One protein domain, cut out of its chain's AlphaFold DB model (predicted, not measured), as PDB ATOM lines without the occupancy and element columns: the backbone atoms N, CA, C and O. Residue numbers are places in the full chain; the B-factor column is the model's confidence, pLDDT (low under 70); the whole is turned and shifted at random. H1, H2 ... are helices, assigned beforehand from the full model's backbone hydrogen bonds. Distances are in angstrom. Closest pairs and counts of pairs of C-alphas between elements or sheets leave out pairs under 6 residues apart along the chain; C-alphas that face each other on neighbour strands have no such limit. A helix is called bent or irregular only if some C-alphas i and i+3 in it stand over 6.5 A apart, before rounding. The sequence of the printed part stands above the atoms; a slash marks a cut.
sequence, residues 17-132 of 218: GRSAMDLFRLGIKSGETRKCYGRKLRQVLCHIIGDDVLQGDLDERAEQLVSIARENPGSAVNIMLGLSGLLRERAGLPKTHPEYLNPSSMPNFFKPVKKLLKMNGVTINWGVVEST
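What this domain is: This is residues 17 to 132 of the 218 residues of an uncharacterized protein of Nitrosopumilaceae archaeon (UniProt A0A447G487). Six helices make a compact, crossed cluster with H5 in the middle; H2 packs across the first part of H5, H1 packs on its last residues, and H3 touches it too. H3 turns a corner into H4, the longest helix, which runs past H5 on another side and has the short H6 packed on it, while a long loop, residues 92 to 106, lies at one end of the longest axis. The printed part has 116 residues, with named helices H1 to H6 in order, no named strand, and the class all helix. It is compact, with a radius of gyration of the C-alphas of 14.0 A and spans of 46 by 32 by 27 A.

How they stand to each other: Start with H1, residues 20 to 26, which touches H5, residues 107 to 119, about perpendicular at 82 degrees; the closest C-alphas are those of Phe 24 and Leu 116, 5.0 A apart. Next, H2, residues 31 to 48, touches H5 with residues 37 to 44 alone, about perpendicular at 77 degrees, the closest C-alphas being those of Tyr 37 and Pro 112, 5.2 A apart. H1 and H2 are close but not clearly touching. H3, residues 58 to 71, touches H1, with the C-alphas of Ala 20 and Glu 63 closest at 5.7 A. H3 also touches H2, with the C-alphas of Arg 42 and Leu 58 closest at 6.1 A. Look then at H4, residues 73 to 91: it touches H3 at a steep tilt of 54 degrees, opposite ways, with the C-alphas of Ala 69 and Ala 76 closest at 4.9 A. H4 and H5 are near each other, with 10 pairs of C-alphas within 10 A. Last, H6, residues 126 to 130, touches H4, with the C-alphas of Leu 81 and Val 129 closest at 5.6 A; H1 and H6 are apart. In H1, H2, H3, H4 and H6 every O i to N i+4 pair is within hydrogen-bond range, and in H5 7 of 9 are.

Where its parts are: Find C-alpha 20 at (-23.307, -36.675, 41.710), where H1 begins; it is 10.0 A long. H2 runs 24.5 A, H3 20.0 A, and H4 26.6 A from C-alpha 73 at (-11.400, -43.167, 32.700). H5 runs 18.3 A and is only just irregular, C-alphas 109 and 112 being 6.7 A apart. H6, 6.1 A long, ends at C-alpha 130, (-0.656, -32.977, 37.411).

The domain as a whole: Look to Gly 17 and Thr 96 for the two C-alphas farthest apart, 46.8 A. The printed part has no cut, and the link from H4 to H5, 15 residues, is long. The mean pLDDT of the printed part is 94.3; residue 17 is under 70.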
ATOM      1  N   GLY A  17     -31.266 -42.655  44.689       61.09
ATOM      2  CA  GLY A  17     -30.323 -42.292  43.622       61.09
ATOM      3  C   GLY A  17     -29.670 -40.921  43.821       61.09
ATOM      4  O   GLY A  17     -29.981 -39.979  43.100       61.09
ATOM      5  N   ARG A  18     -28.808 -40.775  44.837       77.81
ATOM      6  CA  ARG A  18     -28.174 -39.474  45.120       77.81
ATOM      7  C   ARG A  18     -27.425 -38.973  43.889       77.81
ATOM      8  O   ARG A  18     -26.537 -39.670  43.397       77.81
ATOM      9  N   SER A  19     -27.738 -37.748  43.465       89.81
ATOM     10  CA  SER A  19     -27.034 -37.110  42.357       89.81
ATOM     11  C   SER A  19     -25.541 -36.975  42.665       89.81
ATOM     12  O   SER A  19     -25.109 -36.876  43.827       89.81
ATOM     13  N   ALA A  20     -24.735 -36.891  41.615       92.00
ATOM     14  CA  ALA A  20     -23.307 -36.675  41.710       92.00
ATOM     15  C   ALA A  20     -22.962 -35.432  42.534       92.00
ATOM     16  O   ALA A  20     -21.977 -35.418  43.286       92.00
ATOM     17  N   MET A  21     -23.804 -34.406  42.431       93.94
ATOM     18  CA  MET A  21     -23.660 -33.153  43.156       93.94
ATOM     19  C   MET A  21     -24.044 -33.264  44.630       93.94
ATOM     20  O   MET A  21     -23.395 -32.629  45.471       93.94
ATOM     21  N   ASP A  22     -25.007 -34.109  44.984       92.88
ATOM     22  CA  ASP A  22     -25.340 -34.374  46.386       92.88
ATOM     23  C   ASP A  22     -24.215 -35.130  47.087       92.88
ATOM     24  O   ASP A  22     -23.772 -34.719  48.166       92.88
ATOM     25  N   LEU A  23     -23.657 -36.157  46.438       93.00
ATOM     26  CA  LEU A  23     -22.490 -36.885  46.947       93.00
ATOM     27  C   LEU A  23     -21.271 -35.963  47.096       93.00
ATOM     28  O   LEU A  23     -20.572 -35.988  48.118       93.00
ATOM     29  N   PHE A  24     -21.044 -35.081  46.122       95.12
ATOM     30  CA  PHE A  24     -20.006 -34.056  46.193       95.12
ATOM     31  C   PHE A  24     -20.183 -33.120  47.397       95.12
ATOM     32  O   PHE A  24     -19.230 -32.917  48.163       95.12
ATOM     33  N   ARG A  25     -21.389 -32.570  47.598       93.25
ATOM     34  CA  ARG A  25     -21.708 -31.649  48.705       93.25
ATOM     35  C   ARG A  25     -21.582 -32.339  50.062       93.25
ATOM     36  O   ARG A  25     -21.011 -31.742  50.983       93.25
ATOM     37  N   LEU A  26     -22.055 -33.584  50.168       91.12
ATOM     38  CA  LEU A  26     -21.975 -34.417  51.372       91.12
ATOM     39  C   LEU A  26     -20.521 -34.685  51.774       91.12
ATOM     40  O   LEU A  26     -20.168 -34.656  52.953       91.12
ATOM     41  N   GLY A  27     -19.643 -34.858  50.786       89.25
ATOM     42  CA  GLY A  27     -18.217 -35.059  51.010       89.25
ATOM     43  C   GLY A  27     -17.474 -33.865  51.618       89.25
ATOM     44  O   GLY A  27     -16.299 -34.016  51.969       89.25
ATOM     45  N   ILE A  28     -18.089 -32.682  51.715       92.50
ATOM     46  CA  ILE A  28     -17.445 -31.446  52.174       92.50
ATOM     47  C   ILE A  28     -18.055 -31.003  53.508       92.50
ATOM     48  O   ILE A  28     -19.190 -30.524  53.568       92.50
ATOM     49  N   LYS A  29     -17.258 -31.114  54.580       88.88
ATOM     50  CA  LYS A  29     -17.672 -30.776  55.952       88.88
ATOM     51  C   LYS A  29     -17.885 -29.270  56.157       88.88
ATOM     52  O   LYS A  29     -18.917 -28.858  56.669       88.88
ATOM     53  N   SER A  30     -16.918 -28.449  55.742       90.06
ATOM     54  CA  SER A  30     -16.960 -26.994  55.933       90.06
ATOM     55  C   SER A  30     -17.905 -26.309  54.942       90.06
ATOM     56  O   SER A  30     -17.779 -26.493  53.729       90.06
ATOM     57  N   GLY A  31     -18.810 -25.465  55.448       88.81
ATOM     58  CA  GLY A  31     -19.720 -24.669  54.617       88.81
ATOM     59  C   GLY A  31     -18.989 -23.691  53.689       88.81
ATOM     60  O   GLY A  31     -19.345 -23.570  52.518       88.81
ATOM     61  N   GLU A  32     -17.917 -23.063  54.178       86.69
ATOM     62  CA  GLU A  32     -17.030 -22.186  53.397       86.69
ATOM     63  C   GLU A  32     -16.392 -22.944  52.226       86.69
ATOM     64  O   GLU A  32     -16.460 -22.517  51.069       86.69
ATOM     65  N   THR A  33     -15.831 -24.128  52.499       90.94
ATOM     66  CA  THR A  33     -15.231 -24.975  51.461       90.94
ATOM     67  C   THR A  33     -16.276 -25.441  50.458       90.94
ATOM     68  O   THR A  33     -15.992 -25.435  49.264       90.94
ATOM     69  N   ARG A  34     -17.491 -25.783  50.903       92.94
ATOM     70  CA  ARG A  34     -18.583 -26.208  50.013       92.94
ATOM     71  C   ARG A  34     -18.965 -25.094  49.040       92.94
ATOM     72  O   ARG A  34     -19.059 -25.346  47.842       92.94
ATOM     73  N   LYS A  35     -19.099 -23.854  49.526       92.06
ATOM     74  CA  LYS A  35     -19.349 -22.672  48.680       92.06
ATOM     75  C   LYS A  35     -18.193 -22.410  47.712       92.06
ATOM     76  O   LYS A  35     -18.420 -22.171  46.529       92.06
ATOM     77  N   CYS A  36     -16.953 -22.453  48.200       93.31
ATOM     78  CA  CYS A  36     -15.760 -22.220  47.385       93.31
ATOM     79  C   CYS A  36     -15.616 -23.267  46.270       93.31
ATOM     80  O   CYS A  36     -15.526 -22.913  45.095       93.31
ATOM     81  N   TYR A  37     -15.671 -24.551  46.627       96.31
ATOM     82  CA  TYR A  37     -15.570 -25.653  45.676       96.31
ATOM     83  C   TYR A  37     -16.750 -25.666  44.707       96.31
ATOM     84  O   TYR A  37     -16.524 -25.895  43.528       96.31
ATOM     85  N   GLY A  38     -17.972 -25.359  45.153       95.69
ATOM     86  CA  GLY A  38     -19.136 -25.247  44.269       95.69
ATOM     87  C   GLY A  38     -18.975 -24.150  43.212       95.69
ATOM     88  O   GLY A  38     -19.161 -24.412  42.026       95.69
ATOM     89  N   ARG A  39     -18.544 -22.940  43.608       96.00
ATOM     90  CA  ARG A  39     -18.240 -21.854  42.652       96.00
ATOM     91  C   ARG A  39     -17.151 -22.258  41.663       96.00
ATOM     92  O   ARG A  39     -17.264 -21.984  40.472       96.00
ATOM     93  N   LYS A  40     -16.103 -22.916  42.155       96.06
ATOM     94  CA  LYS A  40     -14.969 -23.337  41.332       96.06
ATOM     95  C   LYS A  40     -15.330 -24.471  40.376       96.06
ATOM     96  O   LYS A  40     -14.885 -24.453  39.237       96.06
ATOM     97  N   LEU A  41     -16.161 -25.412  40.818       97.50
ATOM     98  CA  LEU A  41     -16.681 -26.485  39.979       97.50
ATOM     99  C   LEU A  41     -17.526 -25.911  38.842       97.50
ATOM    100  O   LEU A  41     -17.281 -26.255  37.695       97.50
ATOM    101  N   ARG A  42     -18.423 -24.961  39.140       96.94
ATOM    102  CA  ARG A  42     -19.180 -24.224  38.116       96.94
ATOM    103  C   ARG A  42     -18.270 -23.513  37.126       96.94
ATOM    104  O   ARG A  42     -18.481 -23.625  35.928       96.94
ATOM    105  N   GLN A  43     -17.238 -22.826  37.619       95.94
ATOM    106  CA  GLN A  43     -16.257 -22.181  36.750       95.94
ATOM    107  C   GLN A  43     -15.619 -23.180  35.776       95.94
ATOM    108  O   GLN A  43     -15.471 -22.872  34.602       95.94
ATOM    109  N   VAL A  44     -15.257 -24.373  36.246       97.25
ATOM    110  CA  VAL A  44     -14.641 -25.394  35.391       97.25
ATOM    111  C   VAL A  44     -15.650 -25.996  34.418       97.25
ATOM    112  O   VAL A  44     -15.418 -25.940  33.216       97.25
ATOM    113  N   LEU A  45     -16.760 -26.540  34.918       97.31
ATOM    114  CA  LEU A  45     -17.694 -27.323  34.106       97.31
ATOM    115  C   LEU A  45     -18.535 -26.465  33.155       97.31
ATOM    116  O   LEU A  45     -18.878 -26.941  32.082       97.31
ATOM    117  N   CYS A  46     -18.875 -25.231  33.540       95.88
ATOM    118  CA  CYS A  46     -19.816 -24.393  32.792       95.88
ATOM    119  C   CYS A  46     -19.168 -23.210  32.059       95.88
ATOM    120  O   CYS A  46     -19.844 -22.564  31.267       95.88
ATOM    121  N   HIS A  47     -17.919 -22.841  32.374       94.00
ATOM    122  CA  HIS A  47     -17.280 -21.659  31.768       94.00
ATOM    123  C   HIS A  47     -15.944 -21.948  31.089       94.00
ATOM    124  O   HIS A  47     -15.512 -21.141  30.275       94.00
ATOM    125  N   ILE A  48     -15.264 -23.045  31.437       94.56
ATOM    126  CA  ILE A  48     -13.985 -23.411  30.815       94.56
ATOM    127  C   ILE A  48     -14.171 -24.612  29.894       94.56
ATOM    128  O   ILE A  48     -13.696 -24.592  28.766       94.56
ATOM    129  N   ILE A  49     -14.852 -25.653  30.374       94.38
ATOM    130  CA  ILE A  49     -15.235 -26.788  29.537       94.38
ATOM    131  C   ILE A  49     -16.444 -26.360  28.701       94.38
ATOM    132  O   ILE A  49     -17.478 -25.987  29.259       94.38
ATOM    133  N   GLY A  50     -16.267 -26.366  27.382       87.75
ATOM    134  CA  GLY A  50     -17.270 -25.931  26.419       87.75
ATOM    135  C   GLY A  50     -18.466 -26.875  26.306       87.75
ATOM    136  O   GLY A  50     -18.445 -28.019  26.772       87.75
ATOM    137  N   ASP A  51     -19.516 -26.366  25.664       90.56
ATOM    138  CA  ASP A  51     -20.796 -27.057  25.455       90.56
ATOM    139  C   ASP A  51     -20.694 -28.198  24.428       90.56
ATOM    140  O   ASP A  51     -21.567 -29.059  24.337       90.56
ATOM    141  N   ASP A  52     -19.604 -28.229  23.665       90.75
ATOM    142  CA  ASP A  52     -19.213 -29.336  22.797       90.75
ATOM    143  C   ASP A  52     -18.718 -30.560  23.586       90.75
ATOM    144  O   ASP A  52     -18.749 -31.674  23.065       90.75
ATOM    145  N   VAL A  53     -18.304 -30.372  24.846       93.75
ATOM    146  CA  VAL A  53     -17.796 -31.445  25.717       93.75
ATOM    147  C   VAL A  53     -18.795 -31.827  26.808       93.75
ATOM    148  O   VAL A  53     -19.001 -33.015  27.046       93.75
ATOM    149  N   LEU A  54     -19.390 -30.847  27.500       95.25
ATOM    150  CA  LEU A  54     -20.379 -31.072  28.563       95.25
ATOM    151  C   LEU A  54     -21.561 -30.120  28.378       95.25
ATOM    152  O   LEU A  54     -21.371 -28.909  28.307       95.25
ATOM    153  N   GLN A  55     -22.780 -30.647  28.367       95.75
ATOM    154  CA  GLN A  55     -23.988 -29.877  28.046       95.75
ATOM    155  C   GLN A  55     -24.874 -29.633  29.262       95.75
ATOM    156  O   GLN A  55     -24.829 -30.378  30.237       95.75
ATOM    157  N   GLY A  56     -25.707 -28.595  29.190       95.19
ATOM    158  CA  GLY A  56     -26.700 -28.318  30.225       95.19
ATOM    159  C   GLY A  56     -26.161 -27.524  31.413       95.19
ATOM    160  O   GLY A  56     -25.171 -26.785  31.297       95.19
ATOM    161  N   ASP A  57     -26.846 -27.634  32.545       95.44
ATOM    162  CA  ASP A  57     -26.539 -26.910  33.773       95.44
ATOM    163  C   ASP A  57     -25.427 -27.569  34.615       95.44
ATOM    164  O   ASP A  57     -24.754 -28.510  34.204       95.44
ATOM    165  N   LEU A  58     -25.155 -27.024  35.806       95.12
ATOM    166  CA  LEU A  58     -24.076 -27.539  36.653       95.12
ATOM    167  C   LEU A  58     -24.297 -28.997  37.076       95.12
ATOM    168  O   LEU A  58     -23.324 -29.751  37.144       95.12
ATOM    169  N   ASP A  59     -25.528 -29.353  37.430       94.88
ATOM    170  CA  ASP A  59     -25.833 -30.673  37.966       94.88
ATOM    171  C   ASP A  59     -25.811 -31.697  36.811       94.88
ATOM    172  O   ASP A  59     -25.149 -32.730  36.930       94.88
ATOM    173  N   GLU A  60     -26.363 -31.348  35.644       96.50
ATOM    174  CA  GLU A  60     -26.307 -32.167  34.420       96.50
ATOM    175  C   GLU A  60     -24.869 -32.410  33.937       96.50
ATOM    176  O   GLU A  60     -24.486 -33.544  33.630       96.50
ATOM    177  N   ARG A  61     -24.030 -31.367  33.912       98.00
ATOM    178  CA  ARG A  61     -22.616 -31.502  33.518       98.00
ATOM    179  C   ARG A  61     -21.800 -32.310  34.518       98.00
ATOM    180  O   ARG A  61     -20.855 -32.996  34.126       98.00
ATOM    181  N   ALA A  62     -22.123 -32.216  35.807       97.44
ATOM    182  CA  ALA A  62     -21.465 -33.018  36.832       97.44
ATOM    183  C   ALA A  62     -21.773 -34.510  36.646       97.44
ATOM    184  O   ALA A  62     -20.849 -35.322  36.737       97.44
ATOM    185  N   GLU A  63     -23.024 -34.856  36.329       97.38
ATOM    186  CA  GLU A  63     -23.421 -36.230  36.001       97.38
ATOM    187  C   GLU A  63     -22.728 -36.741  34.740       97.38
ATOM    188  O   GLU A  63     -22.125 -37.813  34.765       97.38
ATOM    189  N   GLN A  64     -22.718 -35.948  33.664       97.56
ATOM    190  CA  GLN A  64     -22.029 -36.312  32.422       97.56
ATOM    191  C   GLN A  64     -20.550 -36.609  32.665       97.56
ATOM    192  O   GLN A  64     -20.054 -37.654  32.248       97.56
ATOM    193  N   LEU A  65     -19.844 -35.739  33.396       97.75
ATOM    194  CA  LEU A  65     -18.431 -35.962  33.696       97.75
ATOM    195  C   LEU A  65     -18.214 -37.233  34.532       97.75
ATOM    196  O   LEU A  65     -17.249 -37.962  34.293       97.75
ATOM    197  N   VAL A  66     -19.089 -37.510  35.503       97.69
ATOM    198  CA  VAL A  66     -19.029 -38.743  36.304       97.69
ATOM    199  C   VAL A  66     -19.297 -39.976  35.439       97.69
ATOM    200  O   VAL A  66     -18.557 -40.951  35.577       97.69
ATOM    201  N   SER A  67     -20.283 -39.937  34.538       96.38
ATOM    202  CA  SER A  67     -20.595 -41.048  33.623       96.38
ATOM    203  C   SER A  67     -19.437 -41.320  32.670       96.38
ATOM    204  O   SER A  67     -18.921 -42.435  32.646       96.38
ATOM    205  N   ILE A  68     -18.928 -40.278  31.996       96.75
ATOM    206  CA  ILE A  68     -17.763 -40.366  31.101       96.75
ATOM    207  C   ILE A  68     -16.581 -40.997  31.834       96.75
ATOM    208  O   ILE A  68     -15.939 -41.906  31.319       96.75
ATOM    209  N   ALA A  69     -16.292 -40.533  33.051       96.44
ATOM    210  CA  ALA A  69     -15.158 -41.021  33.821       96.44
ATOM    211  C   ALA A  69     -15.350 -42.451  34.354       96.44
ATOM    212  O   ALA A  69     -14.361 -43.149  34.580       96.44
ATOM    213  N   ARG A  70     -16.597 -42.889  34.561       95.19
ATOM    214  CA  ARG A  70     -16.937 -44.254  34.983       95.19
ATOM    215  C   ARG A  70     -16.863 -45.238  33.818       95.19
ATOM    216  O   ARG A  70     -16.332 -46.330  33.993       95.19
ATOM    217  N   GLU A  71     -17.373 -44.849  32.655       95.88
ATOM    218  CA  GLU A  71     -17.374 -45.664  31.436       95.88
ATOM    219  C   GLU A  71     -15.983 -45.734  30.802       95.88
ATOM    220  O   GLU A  71     -15.518 -46.805  30.416       95.88
ATOM    221  N   ASN A  72     -15.298 -44.592  30.719       94.88
ATOM    222  CA  ASN A  72     -13.967 -44.481  30.144       94.88
ATOM    223  C   ASN A  72     -13.099 -43.486  30.939       94.88
ATOM    224  O   ASN A  72     -13.031 -42.291  30.621       94.88
ATOM    225  N   PRO A  73     -12.346 -43.981  31.940       94.62
ATOM    226  CA  PRO A  73     -11.400 -43.167  32.700       94.62
ATOM    227  C   PRO A  73     -10.387 -42.413  31.824       94.62
ATOM    228  O   PRO A  73      -9.969 -41.312  32.185       94.62
ATOM    229  N   GLY A  74     -10.007 -42.972  30.667       95.81
ATOM    230  CA  GLY A  74      -9.099 -42.337  29.711       95.81
ATOM    231  C   GLY A  74      -9.694 -41.075  29.083       95.81
ATOM    232  O   GLY A  74      -9.015 -40.051  29.012       95.81
ATOM    233  N   SER A  75     -10.979 -41.099  28.719       95.50
ATOM    234  CA  SER A  75     -11.692 -39.913  28.224       95.50
ATOM    235  C   SER A  75     -11.715 -38.796  29.264       95.50
ATOM    236  O   SER A  75     -11.429 -37.645  28.944       95.50
ATOM    237  N   ALA A  76     -11.965 -39.130  30.532       96.25
ATOM    238  CA  ALA A  76     -11.920 -38.143  31.606       96.25
ATOM    239  C   ALA A  76     -10.514 -37.561  31.814       96.25
ATOM    240  O   ALA A  76     -10.382 -36.352  32.003       96.25
ATOM    241  N   VAL A  77      -9.458 -38.381  31.727       97.69
ATOM    242  CA  VAL A  77      -8.070 -37.884  31.740       97.69
ATOM    243  C   VAL A  77      -7.829 -36.921  30.576       97.69
ATOM    244  O   VAL A  77      -7.285 -35.845  30.809       97.69
ATOM    245  N   ASN A  78      -8.288 -37.235  29.363       97.56
ATOM    246  CA  ASN A  78      -8.133 -36.355  28.199       97.56
ATOM    247  C   ASN A  78      -8.854 -35.009  28.376       97.56
ATOM    248  O   ASN A  78      -8.268 -33.969  28.081       97.56
ATOM    249  N   ILE A  79     -10.070 -34.999  28.938       97.50
ATOM    250  CA  ILE A  79     -10.777 -33.752  29.287       97.50
ATOM    251  C   ILE A  79      -9.950 -32.943  30.298       97.50
ATOM    252  O   ILE A  79      -9.776 -31.732  30.148       97.50
ATOM    253  N   MET A  80      -9.400 -33.602  31.324       98.06
ATOM    254  CA  MET A  80      -8.561 -32.934  32.325       98.06
ATOM    255  C   MET A  80      -7.241 -32.412  31.739       98.06
ATOM    256  O   MET A  80      -6.778 -31.350  32.156       98.06
ATOM    257  N   LEU A  81      -6.646 -33.110  30.769       97.88
ATOM    258  CA  LEU A  81      -5.461 -32.655  30.038       97.88
ATOM    259  C   LEU A  81      -5.771 -31.430  29.170       97.88
ATOM    260  O   LEU A  81      -4.999 -30.473  29.197       97.88
ATOM    261  N   GLY A  82      -6.917 -31.410  28.482       96.81
ATOM    262  CA  GLY A  82      -7.389 -30.236  27.736       96.81
ATOM    263  C   GLY A  82      -7.591 -29.019  28.642       96.81
ATOM    264  O   GLY A  82      -7.053 -27.945  28.375       96.81
ATOM    265  N   LEU A  83      -8.262 -29.207  29.786       97.25
ATOM    266  CA  LEU A  83      -8.387 -28.176  30.822       97.25
ATOM    267  C   LEU A  83      -7.014 -27.681  31.299       97.25
ATOM    268  O   LEU A  83      -6.807 -26.481  31.470       97.25
ATOM    269  N   SER A  84      -6.072 -28.600  31.520       97.00
ATOM    270  CA  SER A  84      -4.704 -28.265  31.915       97.00
ATOM    271  C   SER A  84      -4.019 -27.401  30.854       97.00
ATOM    272  O   SER A  84      -3.488 -26.348  31.196       97.00
ATOM    273  N   GLY A  85      -4.117 -27.768  29.573       96.50
ATOM    274  CA  GLY A  85      -3.613 -26.981  28.442       96.50
ATOM    275  C   GLY A  85      -4.127 -25.539  28.442       96.50
ATOM    276  O   GLY A  85      -3.324 -24.610  28.512       96.50
ATOM    277  N   LEU A  86      -5.449 -25.350  28.501       95.44
ATOM    278  CA  LEU A  86      -6.073 -24.019  28.532       95.44
ATOM    279  C   LEU A  86      -5.598 -23.170  29.722       95.44
ATOM    280  O   LEU A  86      -5.337 -21.972  29.605       95.44
ATOM    281  N   LEU A  87      -5.469 -23.777  30.904       96.19
ATOM    282  CA  LEU A  87      -5.000 -23.066  32.095       96.19
ATOM    283  C   LEU A  87      -3.501 -22.728  32.019       96.19
ATOM    284  O   LEU A  87      -3.098 -21.690  32.546       96.19
ATOM    285  N   ARG A  88      -2.678 -23.554  31.359       95.38
ATOM    286  CA  ARG A  88      -1.257 -23.248  31.116       95.38
ATOM    287  C   ARG A  88      -1.081 -22.080  30.164       95.38
ATOM    288  O   ARG A  88      -0.234 -21.236  30.432       95.38
ATOM    289  N   GLU A  89      -1.866 -22.018  29.092       95.31
ATOM    290  CA  GLU A  89      -1.830 -20.893  28.150       95.31
ATOM    291  C   GLU A  89      -2.064 -19.578  28.893       95.31
ATOM    292  O   GLU A  89      -1.261 -18.651  28.797       95.31
ATOM    293  N   ARG A  90      -3.082 -19.545  29.760       95.00
ATOM    294  CA  ARG A  90      -3.351 -18.399  30.640       95.00
ATOM    295  C   ARG A  90      -2.222 -18.099  31.619       95.00
ATOM    296  O   ARG A  90      -1.998 -16.938  31.956       95.00
ATOM    297  N   ALA A  91      -1.537 -19.130  32.106       93.69
ATOM    298  CA  ALA A  91      -0.408 -18.979  33.016       93.69
ATOM    299  C   ALA A  91       0.864 -18.459  32.329       93.69
ATOM    300  O   ALA A  91       1.710 -17.869  33.001       93.69
ATOM    301  N   GLY A  92       0.976 -18.641  31.010       91.62
ATOM    302  CA  GLY A  92       2.043 -18.084  30.178       91.62
ATOM    303  C   GLY A  92       1.831 -16.621  29.773       91.62
ATOM    304  O   GLY A  92       2.747 -16.008  29.229       91.62
ATOM    305  N   LEU A  93       0.653 -16.043  30.035       94.38
ATOM    306  CA  LEU A  93       0.370 -14.640  29.722       94.38
ATOM    307  C   LEU A  93       1.174 -13.677  30.622       94.38
ATOM    308  O   LEU A  93       1.566 -14.036  31.736       94.38
ATOM    309  N   PRO A  94       1.389 -12.417  30.197       92.62
ATOM    310  CA  PRO A  94       1.963 -11.388  31.061       92.62
ATOM    311  C   PRO A  94       1.118 -11.170  32.323       92.62
ATOM    312  O   PRO A  94      -0.105 -11.148  32.245       92.62
ATOM    313  N   LYS A  95       1.750 -10.905  33.478       90.69
ATOM    314  CA  LYS A  95       1.049 -10.690  34.766       90.69
ATOM    315  C   LYS A  95       0.015  -9.555  34.746       90.69
ATOM    316  O   LYS A  95      -0.873  -9.523  35.588       90.69
ATOM    317  N   THR A  96       0.165  -8.610  33.822       92.31
ATOM    318  CA  THR A  96      -0.739  -7.471  33.617       92.31
ATOM    319  C   THR A  96      -1.931  -7.800  32.719       92.31
ATOM    320  O   THR A  96      -2.850  -6.992  32.616       92.31
ATOM    321  N   HIS A  97      -1.930  -8.957  32.055       94.62
ATOM    322  CA  HIS A  97      -2.998  -9.355  31.149       94.62
ATOM    323  C   HIS A  97      -4.269  -9.729  31.939       94.62
ATOM    324  O   HIS A  97      -4.161 -10.482  32.909       94.62
ATOM    325  N   PRO A  98      -5.478  -9.296  31.523       93.31
ATOM    326  CA  PRO A  98      -6.724  -9.581  32.248       93.31
ATOM    327  C   PRO A  98      -6.992 -11.076  32.486       93.31
ATOM    328  O   PRO A  98      -7.469 -11.467  33.545       93.31
ATOM    329  N   GLU A  99      -6.630 -11.920  31.517       92.44
ATOM    330  CA  GLU A  99      -6.802 -13.379  31.602       92.44
ATOM    331  C   GLU A  99      -5.647 -14.135  32.271       92.44
ATOM    332  O   GLU A  99      -5.722 -15.367  32.387       92.44
ATOM    333  N   TYR A 100      -4.603 -13.426  32.719       94.12
ATOM    334  CA  TYR A 100      -3.456 -14.043  33.377       94.12
ATOM    335  C   TYR A 100      -3.903 -14.902  34.555       94.12
ATOM    336  O   TYR A 100      -4.612 -14.459  35.463       94.12
ATOM    337  N   LEU A 101      -3.440 -16.148  34.556       93.31
ATOM    338  CA  LEU A 101      -3.636 -17.053  35.671       93.31
ATOM    339  C   LEU A 101      -2.322 -17.226  36.419       93.31
ATOM    340  O   LEU A 101      -1.340 -17.666  35.846       93.31
ATOM    341  N   ASN A 102      -2.309 -16.992  37.729       91.88
ATOM    342  CA  ASN A 102      -1.153 -17.360  38.541       91.88
ATOM    343  C   ASN A 102      -0.955 -18.899  38.523       91.88
ATOM    344  O   ASN A 102      -1.856 -19.600  39.000       91.88
ATOM    345  N   PRO A 103       0.200 -19.436  38.064       92.31
ATOM    346  CA  PRO A 103       0.504 -20.871  38.088       92.31
ATOM    347  C   PRO A 103       0.179 -21.579  39.412       92.31
ATOM    348  O   PRO A 103      -0.394 -22.668  39.416       92.31
ATOM    349  N   SER A 104       0.433 -20.939  40.561       90.94
ATOM    350  CA  SER A 104       0.164 -21.533  41.883       90.94
ATOM    351  C   SER A 104      -1.331 -21.726  42.176       90.94
ATOM    352  O   SER A 104      -1.711 -22.481  43.071       90.94
ATOM    353  N   SER A 105      -2.200 -21.059  41.412       91.62
ATOM    354  CA  SER A 105      -3.654 -21.176  41.512       91.62
ATOM    355  C   SER A 105      -4.234 -22.276  40.624       91.62
ATOM    356  O   SER A 105      -5.381 -22.675  40.844       91.62
ATOM    357  N   MET A 106      -3.467 -22.798  39.662       93.88
ATOM    358  CA  MET A 106      -3.914 -23.827  38.718       93.88
ATOM    359  C   MET A 106      -4.438 -25.100  39.416       93.88
ATOM    360  O   MET A 106      -5.557 -25.518  39.097       93.88
ATOM    361  N   PRO A 107      -3.786 -25.653  40.466       94.69
ATOM    362  CA  PRO A 107      -4.312 -26.824  41.176       94.69
ATOM    363  C   PRO A 107      -5.714 -26.619  41.771       94.69
ATOM    364  O   PRO A 107      -6.460 -27.581  41.966       94.69
ATOM    365  N   ASN A 108      -6.108 -25.374  42.061       95.25
ATOM    366  CA  ASN A 108      -7.413 -25.083  42.652       95.25
ATOM    367  C   ASN A 108      -8.579 -25.308  41.680       95.25
ATOM    368  O   ASN A 108      -9.698 -25.476  42.152       95.25
ATOM    369  N   PHE A 109      -8.346 -25.344  40.364       96.75
ATOM    370  CA  PHE A 109      -9.375 -25.706  39.380       96.75
ATOM    371  C   PHE A 109      -9.662 -27.214  39.395       96.75
ATOM    372  O   PHE A 109     -10.810 -27.623  39.277       96.75
ATOM    373  N   PHE A 110      -8.654 -28.043  39.670       97.62
ATOM    374  CA  PHE A 110      -8.798 -29.503  39.679       97.62
ATOM    375  C   PHE A 110      -9.299 -30.063  41.013       97.62
ATOM    376  O   PHE A 110      -9.973 -31.089  41.035       97.62
ATOM    377  N   LYS A 111      -9.009 -29.402  42.143       96.44
ATOM    378  CA  LYS A 111      -9.477 -29.817  43.484       96.44
ATOM    379  C   LYS A 111     -10.982 -30.136  43.567       96.44
ATOM    380  O   LYS A 111     -11.308 -31.199  44.104       96.44
ATOM    381  N   PRO A 112     -11.906 -29.280  43.087       97.38
ATOM    382  CA  PRO A 112     -13.330 -29.602  43.124       97.38
ATOM    383  C   PRO A 112     -13.694 -30.768  42.197       97.38
ATOM    384  O   PRO A 112     -14.478 -31.613  42.610       97.38
ATOM    385  N   VAL A 113     -13.082 -30.881  41.012       97.88
ATOM    386  CA  VAL A 113     -13.332 -32.001  40.083       97.88
ATOM    387  C   VAL A 113     -12.863 -33.330  40.681       97.88
ATOM    388  O   VAL A 113     -13.611 -34.303  40.719       97.88
ATOM    389  N   LYS A 114     -11.663 -33.353  41.271       97.38
ATOM    390  CA  LYS A 114     -11.152 -34.486  42.059       97.38
ATOM    391  C   LYS A 114     -12.120 -34.902  43.149       97.38
ATOM    392  O   LYS A 114     -12.351 -36.089  43.359       97.38
ATOM    393  N   LYS A 115     -12.663 -33.921  43.869       97.31
ATOM    394  CA  LYS A 115     -13.616 -34.177  44.944       97.31
ATOM    395  C   LYS A 115     -14.927 -34.742  44.399       97.31
ATOM    396  O   LYS A 115     -15.430 -35.679  45.007       97.31
ATOM    397  N   LEU A 116     -15.434 -34.221  43.279       97.75
ATOM    398  CA  LEU A 116     -16.621 -34.736  42.592       97.75
ATOM    399  C   LEU A 116     -16.431 -36.210  42.222       97.75
ATOM    400  O   LEU A 116     -17.186 -37.047  42.711       97.75
ATOM    401  N   LEU A 117     -15.382 -36.541  41.460       97.25
ATOM    402  CA  LEU A 117     -15.124 -37.920  41.028       97.25
ATOM    403  C   LEU A 117     -14.900 -38.862  42.219       97.25
ATOM    404  O   LEU A 117     -15.532 -39.912  42.302       97.25
ATOM    405  N   LYS A 118     -14.096 -38.443  43.207       96.00
ATOM    406  CA  LYS A 118     -13.830 -39.240  44.414       96.00
ATOM    407  C   LYS A 118     -15.100 -39.564  45.200       96.00
ATOM    408  O   LYS A 118     -15.243 -40.685  45.676       96.00
ATOM    409  N   MET A 119     -15.999 -38.595  45.381       95.56
ATOM    410  CA  MET A 119     -17.249 -38.828  46.118       95.56
ATOM    411  C   MET A 119     -18.241 -39.700  45.345       95.56
ATOM    412  O   MET A 119     -19.102 -40.309  45.964       95.56
ATOM    413  N   ASN A 120     -18.077 -39.792  44.026       95.38
ATOM    414  CA  ASN A 120     -18.878 -40.620  43.127       95.38
ATOM    415  C   ASN A 120     -18.251 -41.991  42.825       95.38
ATOM    416  O   ASN A 120     -18.681 -42.683  41.900       95.38
ATOM    417  N   GLY A 121     -17.220 -42.381  43.587       93.06
ATOM    418  CA  GLY A 121     -16.553 -43.677  43.450       93.06
ATOM    419  C   GLY A 121     -15.690 -43.819  42.194       93.06
ATOM    420  O   GLY A 121     -15.308 -44.931  41.846       93.06
ATOM    421  N   VAL A 122     -15.371 -42.718  41.510       95.19
ATOM    422  CA  VAL A 122     -14.601 -42.735  40.264       95.19
ATOM    423  C   VAL A 122     -13.137 -42.397  40.530       95.19
ATOM    424  O   VAL A 122     -12.813 -41.413  41.202       95.19
ATOM    425  N   THR A 123     -12.240 -43.204  39.961       93.00
ATOM    426  CA  THR A 123     -10.787 -43.023  40.057       93.00
ATOM    427  C   THR A 123     -10.186 -42.889  38.663       93.00
ATOM    428  O   THR A 123     -10.452 -43.710  37.794       93.00
ATOM    429  N   ILE A 124      -9.348 -41.869  38.468       94.94
ATOM    430  CA  ILE A 124      -8.569 -41.651  37.242       94.94
ATOM    431  C   ILE A 124      -7.095 -41.422  37.599       94.94
ATOM    432  O   ILE A 124      -6.773 -41.102  38.748       94.94
ATOM    433  N   ASN A 125      -6.194 -41.547  36.621       94.50
ATOM    434  CA  ASN A 125      -4.768 -41.294  36.829       94.50
ATOM    435  C   ASN A 125      -4.467 -39.786  36.868       94.50
ATOM    436  O   ASN A 125      -4.120 -39.166  35.864       94.50
ATOM    437  N   TRP A 126      -4.590 -39.196  38.055       96.06
ATOM    438  CA  TRP A 126      -4.305 -37.776  38.268       96.06
ATOM    439  C   TRP A 126      -2.836 -37.402  38.079       96.06
ATOM    440  O   TRP A 126      -2.577 -36.256  37.728       96.06
ATOM    441  N   GLY A 127      -1.898 -38.337  38.263       95.94
ATOM    442  CA  GLY A 127      -0.467 -38.056  38.114       95.94
ATOM    443  C   GLY A 127      -0.109 -37.596  36.699       95.94
ATOM    444  O   GLY A 127       0.714 -36.701  36.536       95.94
ATOM    445  N   VAL A 128      -0.800 -38.135  35.688       95.25
ATOM    446  CA  VAL A 128      -0.656 -37.712  34.285       95.25
ATOM    447  C   VAL A 128      -1.171 -36.289  34.062       95.25
ATOM    448  O   VAL A 128      -0.595 -35.556  33.277       95.25
ATOM    449  N   VAL A 129      -2.235 -35.875  34.749       96.31
ATOM    450  CA  VAL A 129      -2.794 -34.516  34.620       96.31
ATOM    451  C   VAL A 129      -1.934 -33.494  35.367       96.31
ATOM    452  O   VAL A 129      -1.725 -32.378  34.900       96.31
ATOM    453  N   GLU A 130      -1.451 -33.858  36.553       94.88
ATOM    454  CA  GLU A 130      -0.656 -32.977  37.411       94.88
ATOM    455  C   GLU A 130       0.734 -32.702  36.845       94.88
ATOM    456  O   GLU A 130       1.237 -31.589  36.999       94.88
ATOM    457  N   SER A 131       1.336 -33.677  36.158       94.81
ATOM    458  CA  SER A 131       2.632 -33.497  35.498       94.81
ATOM    459  C   SER A 131       2.587 -32.483  34.355       94.81
ATOM    460  O   SER A 131       3.634 -31.998  33.934       94.81
ATOM    461  N   THR A 132       1.393 -32.124  33.870       94.69
ATOM    462  CA  THR A 132       1.227 -31.084  32.852       94.69
ATOM    463  C   THR A 132       0.893 -29.718  33.440       94.69
ATOM    464  O   THR A 132       0.586 -28.809  32.677       94.69
TER     465      THR A 132